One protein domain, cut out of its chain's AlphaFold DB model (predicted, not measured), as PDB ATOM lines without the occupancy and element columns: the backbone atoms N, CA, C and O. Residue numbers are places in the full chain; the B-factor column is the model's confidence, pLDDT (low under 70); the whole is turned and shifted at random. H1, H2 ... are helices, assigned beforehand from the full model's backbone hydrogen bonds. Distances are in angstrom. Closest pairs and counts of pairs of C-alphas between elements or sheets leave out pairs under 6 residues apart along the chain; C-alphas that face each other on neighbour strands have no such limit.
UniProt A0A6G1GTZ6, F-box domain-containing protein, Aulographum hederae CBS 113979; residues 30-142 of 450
ATOM      1  N   ARG A  30     110.510 159.159 123.621       77.88
ATOM      2  CA  ARG A  30     109.561 158.036 123.737       77.88
ATOM      3  C   ARG A  30     108.971 157.609 122.392       77.88
ATOM      4  O   ARG A  30     108.594 156.455 122.246       77.88
ATOM      5  N   ASP A  31     108.940 158.494 121.400       77.25
ATOM      6  CA  ASP A  31     108.523 158.197 120.024       77.25
ATOM      7  C   ASP A  31     109.363 157.088 119.381       77.25
ATOM      8  O   ASP A  31     108.830 156.271 118.637       77.25
ATOM      9  N   LEU A  32     110.646 156.970 119.739       76.19
ATOM     10  CA  LEU A  32     111.480 155.860 119.272       76.19
ATOM     11  C   LEU A  32     111.045 154.497 119.804       76.19
ATOM     12  O   LEU A  32     111.344 153.484 119.178       76.19
ATOM     13  N   LEU A  33     110.361 154.451 120.949       72.44
ATOM     14  CA  LEU A  33     109.866 153.196 121.516       72.44
ATOM     15  C   LEU A  33     108.764 152.580 120.649       72.44
ATOM     16  O   LEU A  33     108.555 151.373 120.712       72.44
ATOM     17  N   LEU A  34     108.113 153.395 119.812       70.00
ATOM     18  CA  LEU A  34     107.165 152.927 118.806       70.00
ATOM     19  C   LEU A  34     107.885 152.181 117.671       70.00
ATOM     20  O   LEU A  34     107.349 151.231 117.119       70.00
ATOM     21  N   ASP A  35     109.121 152.557 117.350       71.69
ATOM     22  CA  ASP A  35     109.891 152.008 116.227       71.69
ATOM     23  C   ASP A  35     110.689 150.734 116.570       71.69
ATOM     24  O   ASP A  35     111.411 150.201 115.718       71.69
ATOM     25  N   VAL A  36     110.612 150.263 117.816       77.19
ATOM     26  CA  VAL A  36     111.398 149.132 118.329       77.19
ATOM     27  C   VAL A  36     110.506 148.149 119.084       77.19
ATOM     28  O   VAL A  36     109.364 148.445 119.426       77.19
ATOM     29  N   ILE A  37     111.029 146.957 119.361       77.69
ATOM     30  CA  ILE A  37     110.325 145.943 120.141       77.69
ATOM     31  C   ILE A  37     110.261 146.408 121.591       77.69
ATOM     32  O   ILE A  37     111.246 146.355 122.336       77.69
ATOM     33  N   THR A  38     109.070 146.861 121.954       74.69
ATOM     34  CA  THR A  38     108.673 147.179 123.314       74.69
ATOM     35  C   THR A  38     107.348 146.511 123.625       74.69
ATOM     36  O   THR A  38     106.518 146.237 122.753       74.69
ATOM     37  N   SER A  39     107.158 146.237 124.900       73.12
ATOM     38  CA  SER A  39     105.933 145.695 125.439       73.12
ATOM     39  C   SER A  39     105.324 146.696 126.404       73.12
ATOM     40  O   SER A  39     106.031 147.477 127.040       73.12
ATOM     41  N   ASP A  40     104.007 146.633 126.556       71.25
ATOM     42  CA  ASP A  40     103.319 147.430 127.561       71.25
ATOM     43  C   ASP A  40     103.777 146.999 128.974       71.25
ATOM     44  O   ASP A  40     103.695 145.807 129.295       71.25
ATOM     45  N   PRO A  41     104.261 147.921 129.829       69.06
ATOM     46  CA  PRO A  41     104.702 147.588 131.183       69.06
ATOM     47  C   PRO A  41     103.636 146.865 132.020       69.06
ATOM     48  O   PRO A  41     103.981 146.033 132.863       69.06
ATOM     49  N   SER A  42     102.346 147.120 131.767       70.38
ATOM     50  CA  SER A  42     101.232 146.474 132.475       70.38
ATOM     51  C   SER A  42     101.130 144.971 132.201       70.38
ATOM     52  O   SER A  42     100.774 144.210 133.098       70.38
ATOM     53  N   VAL A  43     101.533 144.512 131.010       68.88
ATOM     54  CA  VAL A  43     101.577 143.079 130.648       68.88
ATOM     55  C   VAL A  43     102.598 142.328 131.508       68.88
ATOM     56  O   VAL A  43     102.521 141.117 131.712       68.88
ATOM     57  N   HIS A  44     103.564 143.066 132.040       67.88
ATOM     58  CA  HIS A  44     104.812 142.540 132.554       67.88
ATOM     59  C   HIS A  44     104.992 142.693 134.051       67.88
ATOM     60  O   HIS A  44     105.726 141.899 134.649       67.88
ATOM     61  N   ALA A  45     104.324 143.677 134.645       73.00
ATOM     62  CA  ALA A  45     104.277 143.879 136.086       73.00
ATOM     63  C   ALA A  45     103.892 142.598 136.862       73.00
ATOM     64  O   ALA A  45     104.570 142.303 137.844       73.00
ATOM     65  N   PRO A  46     102.927 141.762 136.411       76.12
ATOM     66  CA  PRO A  46     102.565 140.540 137.137       76.12
ATOM     67  C   PRO A  46     103.645 139.451 137.106       76.12
ATOM     68  O   PRO A  46     103.722 138.617 138.003       76.12
ATOM     69  N   VAL A  47     104.480 139.428 136.061       73.25
ATOM     70  CA  VAL A  47     105.473 138.359 135.837       73.25
ATOM     71  C   VAL A  47     106.837 138.721 136.429       73.25
ATOM     72  O   VAL A  47     107.648 137.837 136.696       73.25
ATOM     73  N   LEU A  48     107.094 140.013 136.652       75.06
ATOM     74  CA  LEU A  48     108.355 140.524 137.185       75.06
ATOM     75  C   LEU A  48     108.786 139.820 138.492       75.06
ATOM     76  O   LEU A  48     109.922 139.344 138.525       75.06
ATOM     77  N   PRO A  49     107.926 139.640 139.519       77.50
ATOM     78  CA  PRO A  49     108.323 138.939 140.740       77.50
ATOM     79  C   PRO A  49     108.781 137.501 140.464       77.50
ATOM     80  O   PRO A  49     109.850 137.095 140.898       77.50
ATOM     81  N   SER A  50     108.054 136.754 139.629       78.81
ATOM     82  CA  SER A  50     108.395 135.367 139.270       78.81
ATOM     83  C   SER A  50     109.741 135.218 138.542       78.81
ATOM     84  O   SER A  50     110.342 134.135 138.523       78.81
ATOM     85  N   ILE A  51     110.211 136.289 137.899       80.62
ATOM     86  CA  ILE A  51     111.494 136.322 137.192       80.62
ATOM     87  C   ILE A  51     112.613 136.770 138.132       80.62
ATOM     88  O   ILE A  51     113.689 136.171 138.080       80.62
ATOM     89  N   SER A  52     112.352 137.775 138.969       75.88
ATOM     90  CA  SER A  52     113.374 138.502 139.726       75.88
ATOM     91  C   SER A  52     113.533 138.055 141.179       75.88
ATOM     92  O   SER A  52     114.551 138.391 141.786       75.88
ATOM     93  N   THR A  53     112.578 137.314 141.751       74.94
ATOM     94  CA  THR A  53     112.648 136.856 143.145       74.94
ATOM     95  C   THR A  53     112.585 135.332 143.279       74.94
ATOM     96  O   THR A  53     111.862 134.656 142.536       74.94
ATOM     97  N   PRO A  54     113.325 134.764 144.253       72.25
ATOM     98  CA  PRO A  54     113.155 133.370 144.620       72.25
ATOM     99  C   PRO A  54     111.814 133.186 145.340       72.25
ATOM    100  O   PRO A  54     111.302 134.094 145.996       72.25
ATOM    101  N   PHE A  55     111.251 131.981 145.264       73.44
ATOM    102  CA  PHE A  55     110.070 131.650 146.056       73.44
ATOM    103  C   PHE A  55     110.411 131.630 147.551       73.44
ATOM    104  O   PHE A  55     111.438 131.083 147.948       73.44
ATOM    105  N   SER A  56     109.519 132.183 148.372       63.75
ATOM    106  CA  SER A  56     109.672 132.331 149.828       63.75
ATOM    107  C   SER A  56     109.711 131.005 150.599       63.75
ATOM    108  O   SER A  56     110.187 130.959 151.729       63.75
ATOM    109  N   ALA A  57     109.242 129.908 150.002       65.06
ATOM    110  CA  ALA A  57     109.268 128.591 150.629       65.06
ATOM    111  C   ALA A  57     110.655 127.932 150.511       65.06
ATOM    112  O   ALA A  57     111.146 127.706 149.401       65.06
ATOM    113  N   GLY A  58     111.241 127.542 151.648       60.62
ATOM    114  CA  GLY A  58     112.504 126.799 151.703       60.62
ATOM    115  C   GLY A  58     112.480 125.532 150.837       60.62
ATOM    116  O   GLY A  58     111.524 124.752 150.859       60.62
ATOM    117  N   SER A  59     113.528 125.324 150.036       65.56
ATOM    118  CA  SER A  59     113.664 124.115 149.215       65.56
ATOM    119  C   SER A  59     114.066 122.928 150.087       65.56
ATOM    120  O   SER A  59     115.128 122.955 150.700       65.56
ATOM    121  N   ARG A  60     113.258 121.863 150.086       68.50
ATOM    122  CA  ARG A  60     113.599 120.570 150.717       68.50
ATOM    123  C   ARG A  60     114.412 119.659 149.786       68.50
ATOM    124  O   ARG A  60     115.018 118.702 150.248       68.50
ATOM    125  N   ALA A  61     114.415 119.950 148.483       74.94
ATOM    126  CA  ALA A  61     115.141 119.181 147.476       74.94
ATOM    127  C   ALA A  61     116.605 119.635 147.371       74.94
ATOM    128  O   ALA A  61     116.888 120.840 147.395       74.94
ATOM    129  N   SER A  62     117.514 118.668 147.209       79.44
ATOM    130  CA  SER A  62     118.928 118.920 146.914       79.44
ATOM    131  C   SER A  62     119.122 119.357 145.452       79.44
ATOM    132  O   SER A  62     118.195 119.324 144.638       79.44
ATOM    133  N   LEU A  63     120.345 119.765 145.097       80.75
ATOM    134  CA  LEU A  63     120.741 120.031 143.706       80.75
ATOM    135  C   LEU A  63     120.892 118.738 142.872       80.75
ATOM    136  O   LEU A  63     121.262 118.801 141.700       80.75
ATOM    137  N   GLY A  64     120.598 117.565 143.447       85.69
ATOM    138  CA  GLY A  64     120.777 116.272 142.791       85.69
ATOM    139  C   GLY A  64     122.244 116.026 142.441       85.69
ATOM    140  O   GLY A  64     123.131 116.352 143.225       85.69
ATOM    141  N   ALA A  65     122.504 115.507 141.240       86.25
ATOM    142  CA  ALA A  65     123.864 115.261 140.747       86.25
ATOM    143  C   ALA A  65     124.735 116.532 140.675       86.25
ATOM    144  O   ALA A  65     125.955 116.451 140.786       86.25
ATOM    145  N   LEU A  66     124.123 117.718 140.552       87.06
ATOM    146  CA  LEU A  66     124.846 118.994 140.557       87.06
ATOM    147  C   LEU A  66     125.375 119.374 141.948       87.06
ATOM    148  O   LEU A  66     126.231 120.244 142.041       87.06
ATOM    149  N   ALA A  67     124.907 118.725 143.022       86.38
ATOM    150  CA  ALA A  67     125.381 118.978 144.383       86.38
ATOM    151  C   ALA A  67     126.855 118.594 144.597       86.38
ATOM    152  O   ALA A  67     127.447 119.019 145.583       86.38
ATOM    153  N   VAL A  68     127.437 117.800 143.691       93.06
ATOM    154  CA  VAL A  68     128.861 117.430 143.718       93.06
ATOM    155  C   VAL A  68     129.760 118.632 143.401       93.06
ATOM    156  O   VAL A  68     130.915 118.669 143.815       93.06
ATOM    157  N   LEU A  69     129.242 119.623 142.671       91.25
ATOM    158  CA  LEU A  69     130.011 120.790 142.260       91.25
ATOM    159  C   LEU A  69     129.966 121.890 143.336       91.25
ATOM    160  O   LEU A  69     128.879 122.214 143.828       91.25
ATOM    161  N   PRO A  70     131.112 122.525 143.655       93.38
ATOM    162  CA  PRO A  70     131.153 123.786 144.388       93.38
ATOM    163  C   PRO A  70     130.243 124.848 143.762       93.38
ATOM    164  O   PRO A  70     130.043 124.888 142.542       93.38
ATOM    165  N   ILE A  71     129.700 125.732 144.600       90.12
ATOM    166  CA  ILE A  71     128.710 126.725 144.170       90.12
ATOM    167  C   ILE A  71     129.281 127.698 143.134       90.12
ATOM    168  O   ILE A  71     128.569 128.109 142.223       90.12
ATOM    169  N   GLU A  72     130.571 128.002 143.222       93.69
ATOM    170  CA  GLU A  72     131.299 128.880 142.312       93.69
ATOM    171  C   GLU A  72     131.355 128.278 140.902       93.69
ATOM    172  O   GLU A  72     131.113 128.972 139.915       93.69
ATOM    173  N   LEU A  73     131.596 126.963 140.799       94.81
ATOM    174  CA  LEU A  73     131.594 126.258 139.516       94.81
ATOM    175  C   LEU A  73     130.187 126.185 138.924       94.81
ATOM    176  O   LEU A  73     130.015 126.378 137.722       94.81
ATOM    177  N   LEU A  74     129.166 125.962 139.758       93.06
ATOM    178  CA  LEU A  74     127.773 126.000 139.311       93.06
ATOM    179  C   LEU A  74     127.388 127.379 138.769       93.06
ATOM    180  O   LEU A  74     126.761 127.469 137.714       93.06
ATOM    181  N   GLN A  75     127.781 128.447 139.462       93.81
ATOM    182  CA  GLN A  75     127.532 129.815 139.018       93.81
ATOM    183  C   GLN A  75     128.238 130.112 137.691       93.81
ATOM    184  O   GLN A  75     127.605 130.663 136.792       93.81
ATOM    185  N   GLU A  76     129.495 129.693 137.515       95.56
ATOM    186  CA  GLU A  76     130.206 129.845 136.238       95.56
ATOM    187  C   GLU A  76     129.499 129.090 135.101       95.56
ATOM    188  O   GLU A  76     129.259 129.660 134.036       95.56
ATOM    189  N   ILE A  77     129.076 127.844 135.334       95.12
ATOM    190  CA  ILE A  77     128.308 127.061 134.353       95.12
ATOM    191  C   ILE A  77     127.010 127.789 133.980       95.12
ATOM    192  O   ILE A  77     126.679 127.925 132.797       95.12
ATOM    193  N   PHE A  78     126.278 128.308 134.967       95.19
ATOM    194  CA  PHE A  78     125.041 129.054 134.732       95.19
ATOM    195  C   PHE A  78     125.281 130.365 133.971       95.19
ATOM    196  O   PHE A  78     124.455 130.731 133.134       95.19
ATOM    197  N   LEU A  79     126.421 131.038 134.170       95.56
ATOM    198  CA  LEU A  79     126.800 132.230 133.397       95.56
ATOM    199  C   LEU A  79     127.051 131.928 131.918       95.56
ATOM    200  O   LEU A  79     126.733 132.766 131.067       95.56
ATOM    201  N   GLN A  80     127.615 130.759 131.614       95.69
ATOM    202  CA  GLN A  80     127.905 130.315 130.245       95.69
ATOM    203  C   GLN A  80     126.715 129.628 129.566       95.69
ATOM    204  O   GLN A  80     126.748 129.355 128.368       95.69
ATOM    205  N   THR A  81     125.642 129.367 130.308       94.44
ATOM    206  CA  THR A  81     124.422 128.770 129.766       94.44
ATOM    207  C   THR A  81     123.622 129.816 128.983       94.44
ATOM    208  O   THR A  81     123.611 131.004 129.328       94.44
ATOM    209  N   SER A  82     122.941 129.384 127.916       94.75
ATOM    210  CA  SER A  82     122.043 130.259 127.161       94.75
ATOM    211  C   SER A  82     120.889 130.758 128.033       94.75
ATOM    212  O   SER A  82     120.448 130.073 128.958       94.75
ATOM    213  N   ILE A  83     120.381 131.955 127.745       93.81
ATOM    214  CA  ILE A  83     119.283 132.566 128.504       93.81
ATOM    215  C   ILE A  83     118.060 131.646 128.532       93.81
ATOM    216  O   ILE A  83     117.426 131.493 129.574       93.81
ATOM    217  N   GLU A  84     117.743 130.996 127.410       93.25
ATOM    218  CA  GLU A  84     116.610 130.074 127.326       93.25
ATOM    219  C   GLU A  84     116.810 128.830 128.196       93.25
ATOM    220  O   GLU A  84     115.920 128.465 128.970       93.25
ATOM    221  N   SER A  85     117.984 128.200 128.112       94.62
ATOM    222  CA  SER A  85     118.307 127.026 128.923       94.62
ATOM    223  C   SER A  85     118.324 127.370 130.408       94.62
ATOM    224  O   SER A  85     117.754 126.629 131.205       94.62
ATOM    225  N   LEU A  86     118.885 128.522 130.786       94.25
ATOM    226  CA  LEU A  86     118.891 128.995 132.168       94.25
ATOM    227  C   LEU A  86     117.467 129.281 132.667       94.25
ATOM    228  O   LEU A  86     117.103 128.880 133.773       94.25
ATOM    229  N   PHE A  87     116.627 129.912 131.840       91.75
ATOM    230  CA  PHE A  87     115.227 130.185 132.164       91.75
ATOM    231  C   PHE A  87     114.422 128.903 132.405       91.75
ATOM    232  O   PHE A  87     113.631 128.852 133.349       91.75
ATOM    233  N   ARG A  88     114.631 127.864 131.586       93.00
ATOM    234  CA  ARG A  88     114.017 126.540 131.779       93.00
ATOM    235  C   ARG A  88     114.577 125.832 133.008       93.00
ATOM    236  O   ARG A  88     113.810 125.302 133.804       93.00
ATOM    237  N   LEU A  89     115.892 125.877 133.208       90.69
ATOM    238  CA  LEU A  89     116.568 125.245 134.340       90.69
ATOM    239  C   LEU A  89     116.093 125.821 135.685       90.69
ATOM    240  O   LEU A  89     115.840 125.070 136.623       90.69
ATOM    241  N   ARG A  90     115.849 127.137 135.770       90.94
ATOM    242  CA  ARG A  90     115.227 127.771 136.952       90.94
ATOM    243  C   ARG A  90     113.847 127.197 137.296       90.94
ATOM    244  O   ARG A  90     113.403 127.318 138.436       90.94
ATOM    245  N   GLN A  91     113.136 126.604 136.339       88.31
ATOM    246  CA  GLN A  91     111.788 126.071 136.552       88.31
ATOM    247  C   GLN A  91     111.785 124.624 137.057       88.31
ATOM    248  O   GLN A  91     110.763 124.188 137.577       88.31
ATOM    249  N   THR A  92     112.902 123.897 136.964       89.12
ATOM    250  CA  THR A  92     112.946 122.465 137.311       89.12
ATOM    251  C   THR A  92     113.142 122.207 138.804       89.12
ATOM    252  O   THR A  92     112.650 121.208 139.324       89.12
ATOM    253  N   ASN A  93     113.847 123.089 139.520       86.81
ATOM    254  CA  ASN A  93     114.181 122.888 140.929       86.81
ATOM    255  C   ASN A  93     114.211 124.225 141.693       86.81
ATOM    256  O   ASN A  93     114.851 125.192 141.273       86.81
ATOM    257  N   ARG A  94     113.548 124.279 142.858       86.94
ATOM    258  CA  ARG A  94     113.503 125.481 143.714       86.94
ATOM    259  C   ARG A  94     114.887 125.892 144.230       86.94
ATOM    260  O   ARG A  94     115.163 127.085 144.311       86.94
ATOM    261  N   ARG A  95     115.768 124.933 144.538       86.69
ATOM    262  CA  ARG A  95     117.153 125.195 144.954       86.69
ATOM    263  C   ARG A  95     117.978 125.794 143.820       86.69
ATOM    264  O   ARG A  95     118.722 126.733 144.071       86.69
ATOM    265  N   ILE A  96     117.805 125.307 142.589       89.62
ATOM    266  CA  ILE A  96     118.442 125.899 141.402       89.62
ATOM    267  C   ILE A  96     117.951 127.330 141.203       89.62
ATOM    268  O   ILE A  96     118.779 128.225 141.064       89.62
ATOM    269  N   ARG A  97     116.630 127.570 141.254       90.06
ATOM    270  CA  ARG A  97     116.067 128.930 141.194       90.06
ATOM    271  C   ARG A  97     116.741 129.844 142.215       90.06
ATOM    272  O   ARG A  97     117.210 130.907 141.841       90.06
ATOM    273  N   TYR A  98     116.864 129.400 143.466       88.50
ATOM    274  CA  TYR A  98     117.545 130.167 144.507       88.50
ATOM    275  C   TYR A  98     119.007 130.485 144.156       88.50
ATOM    276  O   TYR A  98     119.446 131.612 144.359       88.50
ATOM    277  N   VAL A  99     119.768 129.516 143.629       89.50
ATOM    278  CA  VAL A  99     121.166 129.751 143.223       89.50
ATOM    279  C   VAL A  99     121.238 130.788 142.106       89.50
ATOM    280  O   VAL A  99     122.009 131.736 142.220       89.50
ATOM    281  N   VAL A 100     120.413 130.643 141.065       92.12
ATOM    282  CA  VAL A 100     120.402 131.568 139.925       92.12
ATOM    283  C   VAL A 100     119.952 132.971 140.345       92.12
ATOM    284  O   VAL A 100     120.562 133.953 139.940       92.12
ATOM    285  N   ASP A 101     118.961 133.089 141.226       89.19
ATOM    286  CA  ASP A 101     118.473 134.384 141.740       89.19
ATOM    287  C   ASP A 101     119.467 135.039 142.715       89.19
ATOM    288  O   ASP A 101     119.479 136.259 142.930       89.19
ATOM    289  N   GLY A 102     120.335 134.215 143.302       86.94
ATOM    290  CA  GLY A 102     121.500 134.633 144.069       86.94
ATOM    291  C   GLY A 102     122.598 135.257 143.208       86.94
ATOM    292  O   GLY A 102     123.362 136.074 143.717       86.94
ATOM    293  N   MET A 103     122.669 134.926 141.915       91.62
ATOM    294  CA  MET A 103     123.690 135.458 141.013       91.62
ATOM    295  C   MET A 103     123.423 136.927 140.697       91.62
ATOM    296  O   MET A 103     122.326 137.319 140.286       91.62
ATOM    297  N   HIS A 104     124.453 137.752 140.849       90.25
ATOM    298  CA  HIS A 104     124.323 139.191 140.671       90.25
ATOM    299  C   HIS A 104     124.069 139.578 139.205       90.25
ATOM    300  O   HIS A 104     123.333 140.529 138.946       90.25
ATOM    301  N   GLU A 105     124.623 138.833 138.244       94.31
ATOM    302  CA  GLU A 105     124.419 139.040 136.810       94.31
ATOM    303  C   GLU A 105     122.969 138.777 136.419       94.31
ATOM    304  O   GLU A 105     122.339 139.621 135.780       94.31
ATOM    305  N   TYR A 106     122.418 137.637 136.852       93.88
ATOM    306  CA  TYR A 106     121.021 137.295 136.599       93.88
ATOM    307  C   TYR A 106     120.096 138.327 137.233       93.88
ATOM    308  O   TYR A 106     119.229 138.871 136.552       93.88
ATOM    309  N   ARG A 107     120.325 138.660 138.509       90.25
ATOM    310  CA  ARG A 107     119.506 139.632 139.235       90.25
ATOM    311  C   ARG A 107     119.483 140.992 138.537       90.25
ATOM    312  O   ARG A 107     118.414 141.554 138.337       90.25
ATOM    313  N   ARG A 108     120.637 141.509 138.108       92.00
ATOM    314  CA  ARG A 108     120.725 142.804 137.408       92.00
ATOM    315  C   ARG A 108     120.079 142.777 136.030       92.00
ATOM    316  O   ARG A 108     119.420 143.743 135.656       92.00
ATOM    317  N   VAL A 109     120.230 141.684 135.284       93.50
ATOM    318  CA  VAL A 109     119.550 141.510 133.994       93.50
ATOM    319  C   VAL A 109     118.032 141.445 134.182       93.50
ATOM    320  O   VAL A 109     117.305 142.127 133.464       93.50
ATOM    321  N   ALA A 110     117.554 140.678 135.162       89.81
ATOM    322  CA  ALA A 110     116.133 140.536 135.467       89.81
ATOM    323  C   ALA A 110     115.496 141.855 135.940       89.81
ATOM    324  O   ALA A 110     114.350 142.132 135.593       89.81
ATOM    325  N   SER A 111     116.235 142.677 136.690       86.69
ATOM    326  CA  SER A 111     115.745 143.968 137.186       86.69
ATOM    327  C   SER A 111     115.813 145.085 136.145       86.69
ATOM    328  O   SER A 111     114.838 145.808 135.965       86.69
ATOM    329  N   HIS A 112     116.945 145.227 135.448       89.31
ATOM    330  CA  HIS A 112     117.227 146.414 134.628       89.31
ATOM    331  C   HIS A 112     117.089 146.166 133.123       89.31
ATOM    332  O   HIS A 112     116.823 147.090 132.365       89.31
ATOM    333  N   ALA A 113     117.255 144.926 132.661       90.94
ATOM    334  CA  ALA A 113     117.266 144.567 131.238       90.94
ATOM    335  C   ALA A 113     116.105 143.639 130.855       90.94
ATOM    336  O   ALA A 113     116.215 142.828 129.933       90.94
ATOM    337  N   LEU A 114     114.982 143.736 131.563       88.31
ATOM    338  CA  LEU A 114     113.892 142.779 131.431       88.31
ATOM    339  C   LEU A 114     113.228 142.791 130.051       88.31
ATOM    340  O   LEU A 114     112.865 141.734 129.533       88.31
ATOM    341  N   GLU A 115     113.096 143.965 129.433       86.56
ATOM    342  CA  GLU A 115     112.546 144.078 128.079       86.56
ATOM    343  C   GLU A 115     113.442 143.361 127.059       86.56
ATOM    344  O   GLU A 115     112.952 142.603 126.218       86.56
ATOM    345  N   ALA A 116     114.763 143.495 127.206       89.75
ATOM    346  CA  ALA A 116     115.734 142.767 126.401       89.75
ATOM    347  C   ALA A 116     115.690 141.257 126.664       89.75
ATOM    348  O   ALA A 116     115.636 140.469 125.719       89.75
ATOM    349  N   TYR A 117     115.640 140.848 127.933       90.50
ATOM    350  CA  TYR A 117     115.535 139.446 128.338       90.50
ATOM    351  C   TYR A 117     114.309 138.762 127.712       90.50
ATOM    352  O   TYR A 117     114.410 137.689 127.113       90.50
ATOM    353  N   ARG A 118     113.144 139.417 127.771       85.81
ATOM    354  CA  ARG A 118     111.901 138.927 127.158       85.81
ATOM    355  C   ARG A 118     111.957 138.925 125.645       85.81
ATOM    356  O   ARG A 118     111.525 137.954 125.027       85.81
ATOM    357  N   SER A 119     112.474 139.996 125.053       85.00
ATOM    358  CA  SER A 119     112.605 140.097 123.605       85.00
ATOM    359  C   SER A 119     113.475 138.967 123.062       85.00
ATOM    360  O   SER A 119     113.113 138.348 122.069       85.00
ATOM    361  N   LEU A 120     114.561 138.601 123.744       87.75
ATOM    362  CA  LEU A 120     115.395 137.458 123.362       87.75
ATOM    363  C   LEU A 120     114.641 136.121 123.451       87.75
ATOM    364  O   LEU A 120     114.730 135.313 122.528       87.75
ATOM    365  N   LEU A 121     113.863 135.895 124.515       86.00
ATOM    366  CA  LEU A 121     113.061 134.673 124.667       86.00
ATOM    367  C   LEU A 121     111.959 134.569 123.602       86.00
ATOM    368  O   LEU A 121     111.797 133.525 122.978       86.00
ATOM    369  N   ARG A 122     111.221 135.656 123.351       80.69
ATOM    370  CA  ARG A 122     110.102 135.670 122.390       80.69
ATOM    371  C   ARG A 122     110.568 135.643 120.932       80.69
ATOM    372  O   ARG A 122     109.868 135.100 120.087       80.69
ATOM    373  N   SER A 123     111.746 136.198 120.642       78.19
ATOM    374  CA  SER A 123     112.358 136.161 119.303       78.19
ATOM    375  C   SER A 123     112.980 134.805 118.954       78.19
ATOM    376  O   SER A 123     113.258 134.555 117.780       78.19
ATOM    377  N   GLY A 124     113.209 133.940 119.950       76.19
ATOM    378  CA  GLY A 124     113.915 132.662 119.803       76.19
ATOM    379  C   GLY A 124     115.445 132.777 119.785       76.19
ATOM    380  O   GLY A 124     116.135 131.769 119.636       76.19
ATOM    381  N   VAL A 125     115.996 133.984 119.961       82.75
ATOM    382  CA  VAL A 125     117.453 134.228 119.967       82.75
ATOM    383  C   VAL A 125     118.089 133.888 121.322       82.75
ATOM    384  O   VAL A 125     119.295 133.689 121.423       82.75
ATOM    385  N   ALA A 126     117.290 133.744 122.381       87.06
ATOM    386  CA  ALA A 126     117.775 133.364 123.708       87.06
ATOM    387  C   ALA A 126     118.496 132.000 123.766       87.06
ATOM    388  O   ALA A 126     119.168 131.729 124.760       87.06
ATOM    389  N   THR A 127     118.390 131.160 122.729       86.81
ATOM    390  CA  THR A 127     119.138 129.897 122.598       86.81
ATOM    391  C   THR A 127     120.632 130.096 122.348       86.81
ATOM    392  O   THR A 127     121.426 129.262 122.779       86.81
ATOM    393  N   THR A 128     121.026 131.183 121.679       85.56
ATOM    394  CA  THR A 128     122.415 131.425 121.246       85.56
ATOM    395  C   THR A 128     123.172 132.381 122.162       85.56
ATOM    396  O   THR A 128     124.396 132.473 122.089       85.56
ATOM    397  N   ILE A 129     122.460 133.099 123.032       90.88
ATOM    398  CA  ILE A 129     123.027 134.148 123.880       90.88
ATOM    399  C   ILE A 129     123.125 133.670 125.320       90.88
ATOM    400  O   ILE A 129     122.126 133.276 125.920       90.88
ATOM    401  N   THR A 130     124.329 133.753 125.886       95.00
ATOM    402  CA  THR A 130     124.598 133.410 127.286       95.00
ATOM    403  C   THR A 130     124.208 134.535 128.240       95.00
ATOM    404  O   THR A 130     124.177 135.713 127.860       95.00
ATOM    405  N   LEU A 131     123.962 134.195 129.509       95.56
ATOM    406  CA  LEU A 131     123.725 135.203 130.547       95.56
ATOM    407  C   LEU A 131     124.917 136.166 130.672       95.56
ATOM    408  O   LEU A 131     124.719 137.382 130.726       95.56
ATOM    409  N   ARG A 132     126.153 135.642 130.634       96.50
ATOM    410  CA  ARG A 132     127.383 136.448 130.644       96.50
ATOM    411  C   ARG A 132     127.397 137.484 129.526       96.50
ATOM    412  O   ARG A 132     127.753 138.637 129.764       96.50
ATOM    413  N   ARG A 133     127.006 137.089 128.310       95.62
ATOM    414  CA  ARG A 133     126.990 137.994 127.158       95.62
ATOM    415  C   ARG A 133     125.987 139.128 127.354       95.62
ATOM    416  O   ARG A 133     126.358 140.285 127.168       95.62
ATOM    417  N   LEU A 134     124.754 138.817 127.754       95.56
ATOM    418  CA  LEU A 134     123.727 139.839 127.976       95.56
ATOM    419  C   LEU A 134     124.095 140.783 129.127       95.56
ATOM    420  O   LEU A 134     123.957 141.997 128.990       95.56
ATOM    421  N   PHE A 135     124.625 140.249 130.228       96.50
ATOM    422  CA  PHE A 135     125.112 141.064 131.338       96.50
ATOM    423  C   PHE A 135     126.265 141.988 130.916       96.50
ATOM    424  O   PHE A 135     126.274 143.171 131.259       96.50
ATOM    425  N   GLY A 136     127.201 141.486 130.104       96.31
ATOM    426  CA  GLY A 136     128.271 142.299 129.530       96.31
ATOM    427  C   GLY A 136     127.739 143.465 128.692       96.31
ATOM    428  O   GLY A 136     128.229 144.580 128.829       96.31
ATOM    429  N   LEU A 137     126.700 143.243 127.882       96.12
ATOM    430  CA  LEU A 137     126.058 144.292 127.076       96.12
ATOM    431  C   LEU A 137     125.302 145.323 127.926       96.12
ATOM    432  O   LEU A 137     125.295 146.507 127.587       96.12
ATOM    433  N   LEU A 138     124.687 144.894 129.032       96.06
ATOM    434  CA  LEU A 138     124.066 145.782 130.020       96.06
ATOM    435  C   LEU A 138     125.110 146.701 130.675       96.06
ATOM    436  O   LEU A 138     124.830 147.871 130.917       96.06
ATOM    437  N   CYS A 139     126.324 146.199 130.906       95.75
ATOM    438  CA  CYS A 139     127.433 146.955 131.497       95.75
ATOM    439  C   CYS A 139     128.303 147.695 130.464       95.75
ATOM    440  O   CYS A 139     129.333 148.267 130.823       95.75
ATOM    441  N   GLN A 140     127.939 147.669 129.182       95.12
ATOM    442  CA  GLN A 140     128.600 148.447 128.137       95.12
ATOM    443  C   GLN A 140     127.814 149.727 127.881       95.12
ATOM    444  O   GLN A 140     126.601 149.689 127.722       95.12
ATOM    445  N   GLU A 141     128.511 150.856 127.805       94.69
ATOM    446  CA  GLU A 141     127.904 152.160 127.513       94.69
ATOM    447  C   GLU A 141     127.784 152.408 126.000       94.69
ATOM    448  O   GLU A 141     126.810 152.983 125.505       94.69
ATOM    449  N   LYS A 142     128.794 151.955 125.251       95.38
ATOM    450  CA  LYS A 142     129.068 152.410 123.887       95.38
ATOM    451  C   LYS A 142     128.398 151.555 122.815       95.38
ATOM    452  O   LYS A 142     128.235 150.343 122.944       95.38
TER     453      LYS A 142
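This is residues 30 to 142 of the 450 residues of the protein "F-box domain-containing protein" of Aulographum hederae CBS 113979 (UniProt A0A6G1GTZ6). Six short helices, H5 to H10, pack at crossed angles into a cluster, with H8 and H6 nearest its middle. The stretch before them runs along one side of this cluster: H3 packs on H8, H4 lies at one end of the longest axis, and residues 30 to 36, with H1, stick out at the other end. The printed part has 113 residues with ten named helices, H1 to H10 in order along the chain, and no named strand; the class is all helix. The whole is compact by its radius of gyration of the C-alphas, 15.0 A, yet elongated, with spans of 51 by 29 by 23 A.

H1, residues 30 to 35, touches no helix, and neither does H2, residues 41 to 44. H3, residues 48 to 52, touches H8, residues 104 to 112; their closest C-alphas are those of Ser 52 and Ala 110, 5.5 A apart. H4, residues 64 to 68, is close to but not clearly touching H5, residues 71 to 80, with the C-alphas of Leu 66 and Leu 74 closest at 7.7 A. H5 only just touches H7, residues 94 to 102, with 3 pairs of C-alphas within 8 A, the closest being Gln 75 and Val 100 at 7.4 A; they are about perpendicular at 77 degrees. H6, residues 83 to 92, touches H7 only at the corner, closest at the C-alphas of Arg 90 and Arg 97, 4.5 A. H6 also only just touches H9, residues 114 to 123, with 3 pairs within 8 A, the closest C-alphas being those of Glu 84 and Leu 121, 6.4 A. H10, residues 131 to 138, touches H8 at a steep tilt of 50 degrees, the same way, with the C-alphas of Glu 105 and Phe 135 closest at 5.9 A. H10 touches H5 too, at the C-alphas of Leu 79 and Arg 132, 5.1 A. Every O i to N i+4 pair is within hydrogen-bond range in H3, H5, H7, H8, H9 and H10; the count is 4 of 6 in H6, 0 of 2 in H1 and 0 of 1 in H4, where O i to N i+3 gives 3 of 3 and 1 of 2, and H2 is too short for an i+4 pair.

H1 begins at C-alpha 30 (109.561, 158.036, 123.737). H5 is 14.4 A long, H6 14.8 A and H9 13.9 A. H10 ends at C-alpha 138 (124.066, 145.782, 130.020).

The C-alphas of Asp 31 and Val 68 are farthest apart, 51.4 A. The printed part has no cut, and the link from H3 to H4 is long. Residues 41, 43 to 44 and 56 to 60 have pLDDT under 70.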